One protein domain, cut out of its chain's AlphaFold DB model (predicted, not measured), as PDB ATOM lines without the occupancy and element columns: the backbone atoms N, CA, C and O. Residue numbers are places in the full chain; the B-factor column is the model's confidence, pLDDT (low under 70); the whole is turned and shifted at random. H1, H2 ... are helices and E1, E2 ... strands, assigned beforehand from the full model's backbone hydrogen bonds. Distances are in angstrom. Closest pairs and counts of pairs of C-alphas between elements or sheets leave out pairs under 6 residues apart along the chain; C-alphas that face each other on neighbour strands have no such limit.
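What this domain is: This is residues 113 to 178 and 231 to 280 of the 280 residues of the protein "PWWP domain-containing protein" of Fasciola hepatica (UniProt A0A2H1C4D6). A small, strongly twisted sheet of five strands is curled partway toward a barrel but stays open, its edge strands E4 and E5 meeting only through their tight link. The long helix H1 passes one side of the sheet and the shorter H2 lies at another, each only grazing it. The printed part has 116 residues, in chain order E1 E2 E3 E4 E5 H1 H2, of mixed class; the antiparallel sheet runs E4 E3 E2 E1 E5. It is compact, radius of gyration of the C-alphas 13.5 A, and spans 39 by 34 by 25 A.

How they stand to each other: E1, residues 127 to 130, E2, 138 to 145, E3, 149 to 154, and E4, 160 to 164, form a meander, each strand the antiparallel neighbour of the one before, with three hairpins. E2 bends by 64 degrees at residue 141. N 140 and O 128 are 2.8 A apart between E2 and E1, N 143 and O 151 2.8 A between E2 and E3, and N 150 and O 163 2.8 A between E3 and E4, within hydrogen-bond range. E5, residues 168 to 170, is antiparallel to E1, with N 129 and O 169 2.7 A apart. H1, residues 231 to 252, grazes the sheet with residues 235 to 246; its closest C-alphas to E2 are those of Ala 238 and Pro 139, 6.8 A. H2, residues 267 to 278, grazes it with residues 267 to 271; the closest C-alphas of H2 and E2 are those of Gln 267 and Val 145, 7.5 A. H1 and H2 are apart. In both helices every O i to N i+4 pair is within hydrogen-bond range.

Where its parts are: E1 begins at C-alpha 127 (8.653, 37.675, -12.204). E2 is 17.8 A long, E3 15.1 A, H1 31.3 A and H2 16.5 A, ending at C-alpha 278 (-4.234, 48.580, -15.033).

The domain as a whole: Residues 179 to 230 are not printed; C-alphas 178 and 231 are 15.1 A apart across the cut. The link from H1 to H2 is long. Residues 175 to 178 and 277 to 280 have pLDDT under 70.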
ATOM      1  N   ASP A 113      25.272  51.964 -15.347       89.69
ATOM      2  CA  ASP A 113      24.601  51.701 -14.085       89.69
ATOM      3  C   ASP A 113      24.618  50.184 -13.812       89.69
ATOM      4  O   ASP A 113      24.016  49.441 -14.589       89.69
ATOM      5  N   PRO A 114      25.267  49.692 -12.740       90.81
ATOM      6  CA  PRO A 114      25.329  48.260 -12.442       90.81
ATOM      7  C   PRO A 114      23.944  47.645 -12.194       90.81
ATOM      8  O   PRO A 114      23.783  46.434 -12.307       90.81
ATOM      9  N   TRP A 115      22.933  48.470 -11.911       94.44
ATOM     10  CA  TRP A 115      21.547  48.059 -11.703       94.44
ATOM     11  C   TRP A 115      20.644  48.388 -12.898       94.44
ATOM     12  O   TRP A 115      19.418  48.404 -12.753       94.44
ATOM     13  N   TRP A 116      21.213  48.601 -14.096       94.19
ATOM     14  CA  TRP A 116      20.459  48.899 -15.322       94.19
ATOM     15  C   TRP A 116      19.309  47.907 -15.555       94.19
ATOM     16  O   TRP A 116      18.200  48.310 -15.920       94.19
ATOM     17  N   PHE A 117      19.528  46.615 -15.287       96.00
ATOM     18  CA  PHE A 117      18.506  45.586 -15.474       96.00
ATOM     19  C   PHE A 117      17.387  45.680 -14.433       96.00
ATOM     20  O   PHE A 117      16.246  45.307 -14.705       96.00
ATOM     21  N   CYS A 118      17.680  46.216 -13.249       96.69
ATOM     22  CA  CYS A 118      16.752  46.317 -12.127       96.69
ATOM     23  C   CYS A 118      15.902  47.591 -12.129       96.69
ATOM     24  O   CYS A 118      15.022  47.716 -11.273       96.69
ATOM     25  N   LYS A 119      16.107  48.505 -13.088       94.62
ATOM     26  CA  LYS A 119      15.270  49.703 -13.235       94.62
ATOM     27  C   LYS A 119      13.793  49.319 -13.344       94.62
ATOM     28  O   LYS A 119      13.419  48.367 -14.039       94.62
ATOM     29  N   LEU A 120      12.959  50.043 -12.604       94.81
ATOM     30  CA  LEU A 120      11.517  49.836 -12.607       94.81
ATOM     31  C   LEU A 120      10.894  50.398 -13.883       94.81
ATOM     32  O   LEU A 120      11.400  51.342 -14.485       94.81
ATOM     33  N   CYS A 121       9.767  49.810 -14.259       92.81
ATOM     34  CA  CYS A 121       8.865  50.345 -15.270       92.81
ATOM     35  C   CYS A 121       7.583  50.833 -14.588       92.81
ATOM     36  O   CYS A 121       7.327  50.490 -13.428       92.81
ATOM     37  N   ASP A 122       6.761  51.580 -15.323       88.19
ATOM     38  CA  ASP A 122       5.446  52.040 -14.845       88.19
ATOM     39  C   ASP A 122       4.509  50.865 -14.540       88.19
ATOM     40  O   ASP A 122       3.687  50.916 -13.629       88.19
ATOM     41  N   VAL A 123       4.687  49.763 -15.274       89.62
ATOM     42  CA  VAL A 123       4.002  48.492 -15.045       89.62
ATOM     43  C   VAL A 123       5.030  47.458 -14.604       89.62
ATOM     44  O   VAL A 123       6.004  47.189 -15.309       89.62
ATOM     45  N   VAL A 124       4.802  46.850 -13.440       93.25
ATOM     46  CA  VAL A 124       5.641  45.757 -12.935       93.25
ATOM     47  C   VAL A 124       5.547  44.568 -13.890       93.25
ATOM     48  O   VAL A 124       4.454  44.124 -14.227       93.25
ATOM     49  N   HIS A 125       6.683  44.033 -14.326       95.06
ATOM     50  CA  HIS A 125       6.709  42.820 -15.142       95.06
ATOM     51  C   HIS A 125       6.528  41.582 -14.255       95.06
ATOM     52  O   HIS A 125       7.099  41.543 -13.160       95.06
ATOM     53  N   PRO A 126       5.768  40.556 -14.686       95.75
ATOM     54  CA  PRO A 126       5.680  39.318 -13.928       95.75
ATOM     55  C   PRO A 126       7.071  38.711 -13.751       95.75
ATOM     56  O   PRO A 126       7.811  38.538 -14.723       95.75
ATOM     57  N   LEU A 127       7.415  38.375 -12.510       96.62
ATOM     58  CA  LEU A 127       8.653  37.675 -12.204       96.62
ATOM     59  C   LEU A 127       8.372  36.188 -12.077       96.62
ATOM     60  O   LEU A 127       7.446  35.775 -11.374       96.62
ATOM     61  N   VAL A 128       9.181  35.388 -12.757       96.81
ATOM     62  CA  VAL A 128       9.018  33.939 -12.824       96.81
ATOM     63  C   VAL A 128      10.344  33.231 -12.613       96.81
ATOM     64  O   VAL A 128      11.415  33.810 -12.748       96.81
ATOM     65  N   TRP A 129      10.253  31.950 -12.303       96.25
ATOM     66  CA  TRP A 129      11.343  31.001 -12.300       96.25
ATOM     67  C   TRP A 129      11.112  29.999 -13.424       96.25
ATOM     68  O   TRP A 129      10.170  29.204 -13.352       96.25
ATOM     69  N   VAL A 130      11.958  30.035 -14.448       95.88
ATOM     70  CA  VAL A 130      11.838  29.195 -15.646       95.88
ATOM     71  C   VAL A 130      12.741  27.977 -15.507       95.88
ATOM     72  O   VAL A 130      13.874  28.086 -15.042       95.88
ATOM     73  N   ARG A 131      12.239  26.803 -15.888       94.00
ATOM     74  CA  ARG A 131      12.984  25.539 -15.925       94.00
ATOM     75  C   ARG A 131      13.052  25.044 -17.368       94.00
ATOM     76  O   ARG A 131      12.105  24.421 -17.836       94.00
ATOM     77  N   LEU A 132      14.170  25.287 -18.043       91.56
ATOM     78  CA  LEU A 132      14.438  24.702 -19.358       91.56
ATOM     79  C   LEU A 132      15.101  23.329 -19.214       91.56
ATOM     80  O   LEU A 132      15.690  23.009 -18.179       91.56
ATOM     81  N   GLU A 133      14.972  22.499 -20.245       87.31
ATOM     82  CA  GLU A 133      15.580  21.169 -20.286       87.31
ATOM     83  C   GLU A 133      17.105  21.275 -20.140       87.31
ATOM     84  O   GLU A 133      17.718  22.130 -20.762       87.31
ATOM     85  N   TYR A 134      17.717  20.434 -19.301       86.19
ATOM     86  CA  TYR A 134      19.157  20.454 -18.971       86.19
ATOM     87  C   TYR A 134      19.680  21.689 -18.218       86.19
ATOM     88  O   TYR A 134      20.827  21.670 -17.773       86.19
ATOM     89  N   TYR A 135      18.857  22.715 -17.986       85.44
ATOM     90  CA  TYR A 135      19.253  23.912 -17.242       85.44
ATOM     91  C   TYR A 135      18.676  23.927 -15.817       85.44
ATOM     92  O   TYR A 135      17.585  23.397 -15.553       85.44
ATOM     93  N   PRO A 136      19.392  24.536 -14.852       88.44
ATOM     94  CA  PRO A 136      18.815  24.816 -13.549       88.44
ATOM     95  C   PRO A 136      17.632  25.776 -13.691       88.44
ATOM     96  O   PRO A 136      17.459  26.470 -14.691       88.44
ATOM     97  N   ARG A 137      16.788  25.816 -12.660       92.38
ATOM     98  CA  ARG A 137      15.692  26.785 -12.634       92.38
ATOM     99  C   ARG A 137      16.270  28.190 -12.430       92.38
ATOM    100  O   ARG A 137      17.008  28.378 -11.470       92.38
ATOM    101  N   TRP A 138      15.896  29.156 -13.268       95.75
ATOM    102  CA  TRP A 138      16.495  30.498 -13.287       95.75
ATOM    103  C   TRP A 138      15.438  31.612 -13.199       95.75
ATOM    104  O   TRP A 138      14.360  31.463 -13.786       95.75
ATOM    105  N   PRO A 139      15.687  32.711 -12.460       97.25
ATOM    106  CA  PRO A 139      14.738  33.814 -12.357       97.25
ATOM    107  C   PRO A 139      14.721  34.692 -13.615       97.25
ATOM    108  O   PRO A 139      15.768  35.004 -14.181       97.25
ATOM    109  N   ALA A 140      13.536  35.146 -14.024       97.94
ATOM    110  CA  ALA A 140      13.349  35.950 -15.228       97.94
ATOM    111  C   ALA A 140      12.200  36.961 -15.111       97.94
ATOM    112  O   ALA A 140      11.271  36.790 -14.313       97.94
ATOM    113  N   LYS A 141      12.248  37.992 -15.959       97.88
ATOM    114  CA  LYS A 141      11.131  38.903 -16.242       97.88
ATOM    115  C   LYS A 141      10.352  38.386 -17.446       97.88
ATOM    116  O   LYS A 141      10.950  38.118 -18.487       97.88
ATOM    117  N   VAL A 142       9.030  38.281 -17.325       97.75
ATOM    118  CA  VAL A 142       8.147  37.992 -18.463       97.75
ATOM    119  C   VAL A 142       7.885  39.284 -19.226       97.75
ATOM    120  O   VAL A 142       7.306  40.222 -18.680       97.75
ATOM    121  N   MET A 143       8.296  39.322 -20.491       96.44
ATOM    122  CA  MET A 143       8.134  40.484 -21.367       96.44
ATOM    123  C   MET A 143       6.865  40.377 -22.209       96.44
ATOM    124  O   MET A 143       6.121  41.344 -22.331       96.44
ATOM    125  N   ALA A 144       6.595  39.195 -22.758       94.44
ATOM    126  CA  ALA A 144       5.397  38.924 -23.544       94.44
ATOM    127  C   ALA A 144       4.910  37.492 -23.306       94.44
ATOM    128  O   ALA A 144       5.680  36.623 -22.892       94.44
ATOM    129  N   VAL A 145       3.624  37.265 -23.559       94.94
ATOM    130  CA  VAL A 145       2.970  35.963 -23.420       94.94
ATOM    131  C   VAL A 145       2.218  35.671 -24.708       94.94
ATOM    132  O   VAL A 145       1.360  36.459 -25.104       94.94
ATOM    133  N   ASP A 146       2.530  34.531 -25.315       90.44
ATOM    134  CA  ASP A 146       1.845  33.983 -26.482       90.44
ATOM    135  C   ASP A 146       0.942  32.801 -26.068       90.44
ATOM    136  O   ASP A 146       0.650  32.571 -24.887       90.44
ATOM    137  N   THR A 147       0.447  32.033 -27.044       89.94
ATOM    138  CA  THR A 147      -0.475  30.915 -26.793       89.94
ATOM    139  C   THR A 147       0.158  29.791 -25.969       89.94
ATOM    140  O   THR A 147      -0.460  29.290 -25.029       89.94
ATOM    141  N   HIS A 148       1.396  29.418 -26.289       92.06
ATOM    142  CA  HIS A 148       2.100  28.294 -25.658       92.06
ATOM    143  C   HIS A 148       3.492  28.646 -25.141       92.06
ATOM    144  O   HIS A 148       4.148  27.804 -24.530       92.06
ATOM    145  N   GLU A 149       3.932  29.882 -25.345       95.88
ATOM    146  CA  GLU A 149       5.278  30.327 -25.018       95.88
ATOM    147  C   GLU A 149       5.250  31.691 -24.330       95.88
ATOM    148  O   GLU A 149       4.282  32.449 -24.420       95.88
ATOM    149  N   ILE A 150       6.327  31.991 -23.615       97.19
ATOM    150  CA  ILE A 150       6.563  33.269 -22.957       97.19
ATOM    151  C   ILE A 150       7.926  33.806 -23.378       97.19
ATOM    152  O   ILE A 150       8.924  33.086 -23.347       97.19
ATOM    153  N   LEU A 151       7.972  35.083 -23.745       96.81
ATOM    154  CA  LEU A 151       9.225  35.790 -23.975       96.81
ATOM    155  C   LEU A 151       9.766  36.249 -22.626       96.81
ATOM    156  O   LEU A 151       9.123  37.050 -21.939       96.81
ATOM    157  N   VAL A 152      10.946  35.763 -22.258       97.50
ATOM    158  CA  VAL A 152      11.575  36.064 -20.970       97.50
ATOM    159  C   VAL A 152      12.970  36.646 -21.144       97.50
ATOM    160  O   VAL A 152      13.674  36.305 -22.094       97.50
ATOM    161  N   ILE A 153      13.362  37.510 -20.206       97.12
ATOM    162  CA  ILE A 153      14.753  37.942 -20.022       97.12
ATOM    163  C   ILE A 153      15.212  37.486 -18.641       97.12
ATOM    164  O   ILE A 153      14.574  37.824 -17.636       97.12
ATOM    165  N   PHE A 154      16.294  36.719 -18.593       97.06
ATOM    166  CA  PHE A 154      16.855  36.191 -17.354       97.06
ATOM    167  C   PHE A 154      17.630  37.255 -16.570       97.06
ATOM    168  O   PHE A 154      18.217  38.169 -17.141       97.06
ATOM    169  N   PHE A 155      17.609  37.157 -15.241       97.12
ATOM    170  CA  PHE A 155      18.501  37.952 -14.389       97.12
ATOM    171  C   PHE A 155      19.934  37.395 -14.460       97.12
ATOM    172  O   PHE A 155      20.118  36.194 -14.661       97.12
ATOM    173  N   GLY A 156      20.946  38.233 -14.236       94.31
ATOM    174  CA  GLY A 156      22.354  37.828 -14.149       94.31
ATOM    175  C   GLY A 156      23.079  37.617 -15.481       94.31
ATOM    176  O   GLY A 156      24.096  38.263 -15.707       94.31
ATOM    177  N   ASP A 157      22.599  36.721 -16.351       90.19
ATOM    178  CA  ASP A 157      23.188  36.513 -17.689       90.19
ATOM    179  C   ASP A 157      22.477  37.300 -18.798       90.19
ATOM    180  O   ASP A 157      23.044  37.496 -19.869       90.19
ATOM    181  N   TYR A 158      21.277  37.820 -18.524       93.81
ATOM    182  CA  TYR A 158      20.492  38.665 -19.428       93.81
ATOM    183  C   TYR A 158      20.100  37.986 -20.743       93.81
ATOM    184  O   TYR A 158      19.723  38.668 -21.707       93.81
ATOM    185  N   ASP A 159      20.161  36.654 -20.778       92.25
ATOM    186  CA  ASP A 159      19.751  35.881 -21.938       92.25
ATOM    187  C   ASP A 159      18.255  36.067 -22.194       92.25
ATOM    188  O   ASP A 159      17.428  36.170 -21.281       92.25
ATOM    189  N   VAL A 160      17.906  36.124 -23.479       93.25
ATOM    190  CA  VAL A 160      16.527  36.307 -23.935       93.25
ATOM    191  C   VAL A 160      16.102  35.079 -24.711       93.25
ATOM    192  O   VAL A 160      16.724  34.734 -25.717       93.25
ATOM    193  N   THR A 161      14.996  34.467 -24.303       92.69
ATOM    194  CA  THR A 161      14.470  33.287 -24.989       92.69
ATOM    195  C   THR A 161      12.947  33.232 -24.978       92.69
ATOM    196  O   THR A 161      12.290  33.875 -24.155       92.69
ATOM    197  N   MET A 162      12.406  32.432 -25.894       94.44
ATOM    198  CA  MET A 162      11.044  31.922 -25.799       94.44
ATOM    199  C   MET A 162      11.086  30.658 -24.944       94.44
ATOM    200  O   MET A 162      11.809  29.712 -25.260       94.44
ATOM    201  N   ALA A 163      10.356  30.656 -23.835       95.50
ATOM    202  CA  ALA A 163      10.228  29.498 -22.964       95.50
ATOM    203  C   ALA A 163       8.810  28.921 -23.068       95.50
ATOM    204  O   ALA A 163       7.854  29.695 -23.146       95.50
ATOM    205  N   PRO A 164       8.625  27.591 -23.011       96.56
ATOM    206  CA  PRO A 164       7.291  27.002 -22.960       96.56
ATOM    207  C   PRO A 164       6.511  27.517 -21.748       96.56
ATOM    208  O   PRO A 164       7.063  27.594 -20.649       96.56
ATOM    209  N   LEU A 165       5.222  27.815 -21.905       94.50
ATOM    210  CA  LEU A 165       4.386  28.399 -20.846       94.50
ATOM    211  C   LEU A 165       4.425  27.574 -19.544       94.50
ATOM    212  O   LEU A 165       4.606  28.126 -18.462       94.50
ATOM    213  N   GLY A 166       4.340  26.243 -19.653       93.50
ATOM    214  CA  GLY A 166       4.367  25.319 -18.510       93.50
ATOM    215  C   GLY A 166       5.731  25.169 -17.821       93.50
ATOM    216  O   GLY A 166       5.833  24.505 -16.794       93.50
ATOM    217  N   SER A 167       6.793  25.781 -18.353       95.31
ATOM    218  CA  SER A 167       8.134  25.722 -17.755       95.31
ATOM    219  C   SER A 167       8.347  26.736 -16.624       95.31
ATOM    220  O   SER A 167       9.371  26.688 -15.933       95.31
ATOM    221  N   ALA A 168       7.400  27.658 -16.422       96.31
ATOM    222  CA  ALA A 168       7.550  28.801 -15.534       96.31
ATOM    223  C   ALA A 168       6.664  28.715 -14.283       96.31
ATOM    224  O   ALA A 168       5.486  28.357 -14.329       96.31
ATOM    225  N   ARG A 169       7.229  29.119 -13.142       95.44
ATOM    226  CA  ARG A 169       6.494  29.332 -11.887       95.44
ATOM    227  C   ARG A 169       6.624  30.779 -11.449       95.44
ATOM    228  O   ARG A 169       7.712  31.336 -11.508       95.44
ATOM    229  N   VAL A 170       5.541  31.379 -10.985       95.44
ATOM    230  CA  VAL A 170       5.520  32.754 -10.478       95.44
ATOM    231  C   VAL A 170       6.436  32.880  -9.261       95.44
ATOM    232  O   VAL A 170       6.461  32.004  -8.392       95.44
ATOM    233  N   HIS A 171       7.184  33.978  -9.188       94.69
ATOM    234  CA  HIS A 171       7.964  34.332  -8.012       94.69
ATOM    235  C   HIS A 171       7.052  34.545  -6.793       94.69
ATOM    236  O   HIS A 171       6.052  35.251  -6.876       94.69
ATOM    237  N   SER A 172       7.397  33.944  -5.657       92.00
ATOM    238  CA  SER A 172       6.630  34.026  -4.409       92.00
ATOM    239  C   SER A 172       7.434  34.675  -3.287       92.00
ATOM    240  O   SER A 172       8.667  34.658  -3.324       92.00
ATOM    241  N   ASP A 173       6.752  35.144  -2.239       84.44
ATOM    242  CA  ASP A 173       7.422  35.602  -1.008       84.44
ATOM    243  C   ASP A 173       8.156  34.456  -0.287       84.44
ATOM    244  O   ASP A 173       9.144  34.679   0.415       84.44
ATOM    245  N   SER A 174       7.736  33.204  -0.501       79.25
ATOM    246  CA  SER A 174       8.485  32.051  -0.013       79.25
ATOM    247  C   SER A 174       9.830  31.897  -0.728       79.25
ATOM    248  O   SER A 174       9.924  31.955  -1.956       79.25
ATOM    249  N   ARG A 175      10.890  31.632   0.049       69.06
ATOM    250  CA  ARG A 175      12.221  31.277  -0.479       69.06
ATOM    251  C   ARG A 175      12.307  29.806  -0.910       69.06
ATOM    252  O   ARG A 175      13.345  29.386  -1.424       69.06
ATOM    253  N   THR A 176      11.251  29.012  -0.709       64.19
ATOM    254  CA  THR A 176      11.240  27.602  -1.113       64.19
ATOM    255  C   THR A 176      11.321  27.489  -2.638       64.19
ATOM    256  O   THR A 176      10.595  28.146  -3.379       64.19
ATOM    257  N   GLY A 177      12.249  26.668  -3.137       58.66
ATOM    258  CA  GLY A 177      12.411  26.447  -4.579       58.66
ATOM    259  C   GLY A 177      13.323  27.431  -5.325       58.66
ATOM    260  O   GLY A 177      13.413  27.309  -6.544       58.66
ATOM    261  N   ARG A 178      14.049  28.321  -4.622       68.31
ATOM    262  CA  ARG A 178      15.166  29.123  -5.182       68.31
ATOM    263  C   ARG A 178      16.474  28.331  -5.360       68.31
ATOM    264  O   ARG A 178      17.510  28.899  -5.694       68.31
ATOM    265  N   VAL A 231      28.537  29.553 -14.674       73.00
ATOM    266  CA  VAL A 231      27.107  29.343 -14.374       73.00
ATOM    267  C   VAL A 231      26.806  29.648 -12.903       73.00
ATOM    268  O   VAL A 231      25.839  30.348 -12.607       73.00
ATOM    269  N   ASP A 232      27.661  29.205 -11.976       80.88
ATOM    270  CA  ASP A 232      27.507  29.502 -10.546       80.88
ATOM    271  C   ASP A 232      27.612  31.014 -10.245       80.88
ATOM    272  O   ASP A 232      26.907  31.517  -9.365       80.88
ATOM    273  N   ALA A 233      28.482  31.749 -10.946       87.62
ATOM    274  CA  ALA A 233      28.641  33.195 -10.774       87.62
ATOM    275  C   ALA A 233      27.431  33.975 -11.311       87.62
ATOM    276  O   ALA A 233      26.854  34.777 -10.572       87.62
ATOM    277  N   SER A 234      26.994  33.684 -12.541       91.00
ATOM    278  CA  SER A 234      25.805  34.305 -13.136       91.00
ATOM    279  C   SER A 234      24.549  34.002 -12.324       91.00
ATOM    280  O   SER A 234      23.715  34.882 -12.131       91.00
ATOM    281  N   TYR A 235      24.431  32.792 -11.767       91.12
ATOM    282  CA  TYR A 235      23.288  32.433 -10.928       91.12
ATOM    283  C   TYR A 235      23.250  33.244  -9.630       91.12
ATOM    284  O   TYR A 235      22.196  33.733  -9.224       91.12
ATOM    285  N   LYS A 236      24.401  33.434  -8.973       92.50
ATOM    286  CA  LYS A 236      24.489  34.286  -7.776       92.50
ATOM    287  C   LYS A 236      24.126  35.733  -8.096       92.50
ATOM    288  O   LYS A 236      23.353  36.326  -7.346       92.50
ATOM    289  N   GLN A 237      24.634  36.263  -9.209       94.19
ATOM    290  CA  GLN A 237      24.279  37.596  -9.692       94.19
ATOM    291  C   GLN A 237      22.767  37.712  -9.923       94.19
ATOM    292  O   GLN A 237      22.138  38.651  -9.440       94.19
ATOM    293  N   ALA A 238      22.162  36.705 -10.556       95.81
ATOM    294  CA  ALA A 238      20.730  36.669 -10.825       95.81
ATOM    295  C   ALA A 238      19.880  36.773  -9.547       95.81
ATOM    296  O   ALA A 238      18.856  37.456  -9.529       95.81
ATOM    297  N   LEU A 239      20.305  36.120  -8.460       94.69
ATOM    298  CA  LEU A 239      19.621  36.202  -7.166       94.69
ATOM    299  C   LEU A 239      19.762  37.583  -6.515       94.69
ATOM    300  O   LEU A 239      18.779  38.097  -5.982       94.69
ATOM    301  N   VAL A 240      20.957  38.178  -6.573       95.88
ATOM    302  CA  VAL A 240      21.228  39.520  -6.032       95.88
ATOM    303  C   VAL A 240      20.376  40.570  -6.744       95.88
ATOM    304  O   VAL A 240      19.716  41.381  -6.095       95.88
ATOM    305  N   GLU A 241      20.331  40.520  -8.074       97.25
ATOM    306  CA  GLU A 241      19.507  41.421  -8.879       97.25
ATOM    307  C   GLU A 241      18.015  41.232  -8.636       97.25
ATOM    308  O   GLU A 241      17.283  42.212  -8.504       97.25
ATOM    309  N   LEU A 242      17.555  39.985  -8.537       96.56
ATOM    310  CA  LEU A 242      16.159  39.694  -8.239       96.56
ATOM    311  C   LEU A 242      15.740  40.275  -6.885       96.56
ATOM    312  O   LEU A 242      14.689  40.910  -6.795       96.56
ATOM    313  N   ASP A 243      16.550  40.079  -5.843       95.75
ATOM    314  CA  ASP A 243      16.256  40.583  -4.499       95.75
ATOM    315  C   ASP A 243      16.286  42.123  -4.455       95.75
ATOM    316  O   ASP A 243      15.393  42.745  -3.864       95.75
ATOM    317  N   TYR A 244      17.237  42.757  -5.148       97.12
ATOM    318  CA  TYR A 244      17.280  44.214  -5.293       97.12
ATOM    319  C   TYR A 244      16.049  44.747  -6.045       97.12
ATOM    320  O   TYR A 244      15.350  45.635  -5.553       97.12
ATOM    321  N   HIS A 245      15.712  44.158  -7.194       97.00
ATOM    322  CA  HIS A 245      14.545  44.546  -7.985       97.00
ATOM    323  C   HIS A 245      13.232  44.371  -7.206       97.00
ATOM    324  O   HIS A 245      12.344  45.220  -7.281       97.00
ATOM    325  N   MET A 246      13.114  43.306  -6.406       94.75
ATOM    326  CA  MET A 246      11.964  43.091  -5.524       94.75
ATOM    327  C   MET A 246      11.859  44.134  -4.417       94.75
ATOM    328  O   MET A 246      10.752  44.582  -4.119       94.75
ATOM    329  N   THR A 247      12.987  44.545  -3.841       94.94
ATOM    330  CA  THR A 247      13.022  45.625  -2.845       94.94
ATOM    331  C   THR A 247      12.501  46.926  -3.459       94.94
ATOM    332  O   THR A 247      11.571  47.525  -2.924       94.94
ATOM    333  N   GLN A 248      12.989  47.280  -4.651       95.50
ATOM    334  CA  GLN A 248      12.540  48.462  -5.394       95.50
ATOM    335  C   GLN A 248      11.038  48.409  -5.734       95.50
ATOM    336  O   GLN A 248      10.324  49.398  -5.567       95.50
ATOM    337  N   ILE A 249      10.524  47.251  -6.169       94.44
ATOM    338  CA  ILE A 249       9.088  47.077  -6.448       94.44
ATOM    339  C   ILE A 249       8.249  47.290  -5.185       94.44
ATOM    340  O   ILE A 249       7.239  47.988  -5.249       94.44
ATOM    341  N   LYS A 250       8.653  46.715  -4.046       92.75
ATOM    342  CA  LYS A 250       7.920  46.845  -2.774       92.75
ATOM    343  C   LYS A 250       7.914  48.288  -2.259       92.75
ATOM    344  O   LYS A 250       6.888  48.729  -1.747       92.75
ATOM    345  N   GLU A 251       9.009  49.027  -2.441       94.44
ATOM    346  CA  GLU A 251       9.087  50.454  -2.103       94.44
ATOM    347  C   GLU A 251       8.185  51.311  -3.002       94.44
ATOM    348  O   GLU A 251       7.409  52.131  -2.508       94.44
ATOM    349  N   ARG A 252       8.246  51.116  -4.326       93.56
ATOM    350  CA  ARG A 252       7.501  51.944  -5.292       93.56
ATOM    351  C   ARG A 252       6.011  51.609  -5.364       93.56
ATOM    352  O   ARG A 252       5.197  52.494  -5.648       93.56
ATOM    353  N   TYR A 253       5.668  50.342  -5.140       90.56
ATOM    354  CA  TYR A 253       4.323  49.785  -5.263       90.56
ATOM    355  C   TYR A 253       3.938  49.033  -3.976       90.56
ATOM    356  O   TYR A 253       3.810  47.809  -3.992       90.56
ATOM    357  N   PRO A 254       3.672  49.731  -2.856       88.25
ATOM    358  CA  PRO A 254       3.456  49.103  -1.542       88.25
ATOM    359  C   PRO A 254       2.229  48.178  -1.480       88.25
ATOM    360  O   PRO A 254       2.102  47.336  -0.596       88.25
ATOM    361  N   THR A 255       1.302  48.313  -2.427       88.00
ATOM    362  CA  THR A 255       0.126  47.442  -2.550       88.00
ATOM    363  C   THR A 255       0.361  46.205  -3.415       88.00
ATOM    364  O   THR A 255      -0.541  45.377  -3.529       88.00
ATOM    365  N   PHE A 256       1.502  46.118  -4.102       88.25
ATOM    366  CA  PHE A 256       1.845  44.971  -4.933       88.25
ATOM    367  C   PHE A 256       2.068  43.753  -4.036       88.25
ATOM    368  O   PHE A 256       2.841  43.806  -3.080       88.25
ATOM    369  N   LYS A 257       1.373  42.654  -4.335       87.50
ATOM    370  CA  LYS A 257       1.449  41.414  -3.559       87.50
ATOM    371  C   LYS A 257       1.886  40.268  -4.451       87.50
ATOM    372  O   LYS A 257       1.335  40.072  -5.533       87.50
ATOM    373  N   LEU A 258       2.844  39.497  -3.956       88.94
ATOM    374  CA  LEU A 258       3.247  38.235  -4.552       88.94
ATOM    375  C   LEU A 258       2.379  37.097  -4.000       88.94
ATOM    376  O   LEU A 258       1.806  37.218  -2.913       88.94
ATOM    377  N   PRO A 259       2.266  35.973  -4.722       90.12
ATOM    378  CA  PRO A 259       1.690  34.769  -4.146       90.12
ATOM    379  C   PRO A 259       2.541  34.284  -2.960       90.12
ATOM    380  O   PRO A 259       3.773  34.361  -2.978       90.12
ATOM    381  N   LEU A 260       1.880  33.755  -1.926       86.31
ATOM    382  CA  LEU A 260       2.547  33.251  -0.718       86.31
ATOM    383  C   LEU A 260       3.383  31.994  -0.998       86.31
ATOM    384  O   LEU A 260       4.448  31.805  -0.415       86.31
ATOM    385  N   SER A 261       2.912  31.144  -1.911       86.31
ATOM    386  CA  SER A 261       3.589  29.930  -2.364       86.31
ATOM    387  C   SER A 261       3.818  29.967  -3.879       86.31
ATOM    388  O   SER A 261       3.099  30.675  -4.589       86.31
ATOM    389  N   PRO A 262       4.812  29.230  -4.410       85.44
ATOM    390  CA  PRO A 262       5.074  29.261  -5.842       85.44
ATOM    391  C   PRO A 262       3.927  28.600  -6.622       85.44
ATOM    392  O   PRO A 262       3.647  27.409  -6.452       85.44
ATOM    393  N   VAL A 263       3.296  29.358  -7.514       92.19
ATOM    394  CA  VAL A 263       2.216  28.895  -8.401       92.19
ATOM    395  C   VAL A 263       2.715  28.790  -9.837       92.19
ATOM    396  O   VAL A 263       3.684  29.449 -10.210       92.19
ATOM    397  N   GLU A 264       2.090  27.945 -10.647       94.06
ATOM    398  CA  GLU A 264       2.418  27.865 -12.073       94.06
ATOM    399  C   GLU A 264       2.049  29.159 -12.797       94.06
ATOM    400  O   GLU A 264       1.027  29.791 -12.510       94.06
ATOM    401  N   PHE A 265       2.898  29.560 -13.740       95.69
ATOM    402  CA  PHE A 265       2.599  30.686 -14.607       95.69
ATOM    403  C   PHE A 265       1.660  30.219 -15.723       95.69
ATOM    404  O   PHE A 265       1.985  29.331 -16.503       95.69
ATOM    405  N   THR A 266       0.475  30.819 -15.802       94.75
ATOM    406  CA  THR A 266      -0.553  30.477 -16.795       94.75
ATOM    407  C   THR A 266      -1.045  31.733 -17.502       94.75
ATOM    408  O   THR A 266      -0.929  32.840 -16.970       94.75
ATOM    409  N   GLN A 267      -1.681  31.582 -18.666       93.19
ATOM    410  CA  GLN A 267      -2.354  32.709 -19.327       93.19
ATOM    411  C   GLN A 267      -3.396  33.372 -18.422       93.19
ATOM    412  O   GLN A 267      -3.500  34.596 -18.377       93.19
ATOM    413  N   ARG A 268      -4.138  32.566 -17.648       92.69
ATOM    414  CA  ARG A 268      -5.115  33.067 -16.678       92.69
ATOM    415  C   ARG A 268      -4.445  33.919 -15.603       92.69
ATOM    416  O   ARG A 268      -4.959  34.991 -15.285       92.69
ATOM    417  N   TYR A 269      -3.309  33.462 -15.073       93.00
ATOM    418  CA  TYR A 269      -2.517  34.236 -14.118       93.00
ATOM    419  C   TYR A 269      -2.083  35.572 -14.730       93.00
ATOM    420  O   TYR A 269      -2.304  36.620 -14.127       93.00
ATOM    421  N   TYR A 270      -1.537  35.554 -15.948       92.44
ATOM    422  CA  TYR A 270      -1.076  36.764 -16.628       92.44
ATOM    423  C   TYR A 270      -2.208  37.773 -16.879       92.44
ATOM    424  O   TYR A 270      -2.065  38.951 -16.553       92.44
ATOM    425  N   ALA A 271      -3.368  37.315 -17.356       91.25
ATOM    426  CA  ALA A 271      -4.533  38.173 -17.566       91.25
ATOM    427  C   ALA A 271      -5.032  38.812 -16.255       91.25
ATOM    428  O   ALA A 271      -5.429  39.979 -16.234       91.25
ATOM    429  N   GLN A 272      -5.003  38.075 -15.140       90.31
ATOM    430  CA  GLN A 272      -5.347  38.615 -13.821       90.31
ATOM    431  C   GLN A 272      -4.302  39.624 -13.325       90.31
ATOM    432  O   GLN A 272      -4.653  40.674 -12.781       90.31
ATOM    433  N   PHE A 273      -3.022  39.326 -13.541       88.69
ATOM    434  CA  PHE A 273      -1.906  40.190 -13.178       88.69
ATOM    435  C   PHE A 273      -1.991  41.548 -13.895       88.69
ATOM    436  O   PHE A 273      -1.939  42.590 -13.243       88.69
ATOM    437  N   GLN A 274      -2.243  41.551 -15.208       86.00
ATOM    438  CA  GLN A 274      -2.417  42.779 -15.997       86.00
ATOM    439  C   GLN A 274      -3.609  43.627 -15.535       86.00
ATOM    440  O   GLN A 274      -3.490  44.850 -15.427       86.00
ATOM    441  N   LYS A 275      -4.749  42.997 -15.210       81.75
ATOM    442  CA  LYS A 275      -5.928  43.706 -14.677       81.75
ATOM    443  C   LYS A 275      -5.623  44.405 -13.357       81.75
ATOM    444  O   LYS A 275      -6.035  45.537 -13.157       81.75
ATOM    445  N   THR A 276      -4.868  43.749 -12.481       72.25
ATOM    446  CA  THR A 276      -4.523  44.292 -11.158       72.25
ATOM    447  C   THR A 276      -3.617  45.527 -11.263       72.25
ATOM    448  O   THR A 276      -3.690  46.412 -10.415       72.25
ATOM    449  N   LEU A 277      -2.793  45.607 -12.313       66.62
ATOM    450  CA  LEU A 277      -1.886  46.730 -12.569       66.62
ATOM    451  C   LEU A 277      -2.512  47.856 -13.404       66.62
ATOM    452  O   LEU A 277      -2.096  48.992 -13.255       66.62
ATOM    453  N   SER A 278      -3.523  47.565 -14.230       57.09
ATOM    454  CA  SER A 278      -4.234  48.580 -15.033       57.09
ATOM    455  C   SER A 278      -5.305  49.354 -14.248       57.09
ATOM    456  O   SER A 278      -5.919  50.266 -14.790       57.09
ATOM    457  N   MET A 279      -5.582  48.976 -12.994       42.25
ATOM    458  CA  MET A 279      -6.564  49.643 -12.120       42.25
ATOM    459  C   MET A 279      -5.936  50.693 -11.182       42.25
ATOM    460  O   MET A 279      -6.524  51.020 -10.148       42.25
ATOM    461  N   LYS A 280      -4.745  51.204 -11.510       41.09
ATOM    462  CA  LYS A 280      -4.033  52.267 -10.786       41.09
ATOM    463  C   LYS A 280      -3.379  53.231 -11.758       41.09
ATOM    464  O   LYS A 280      -3.172  54.383 -11.328       41.09
TER     465      LYS A 280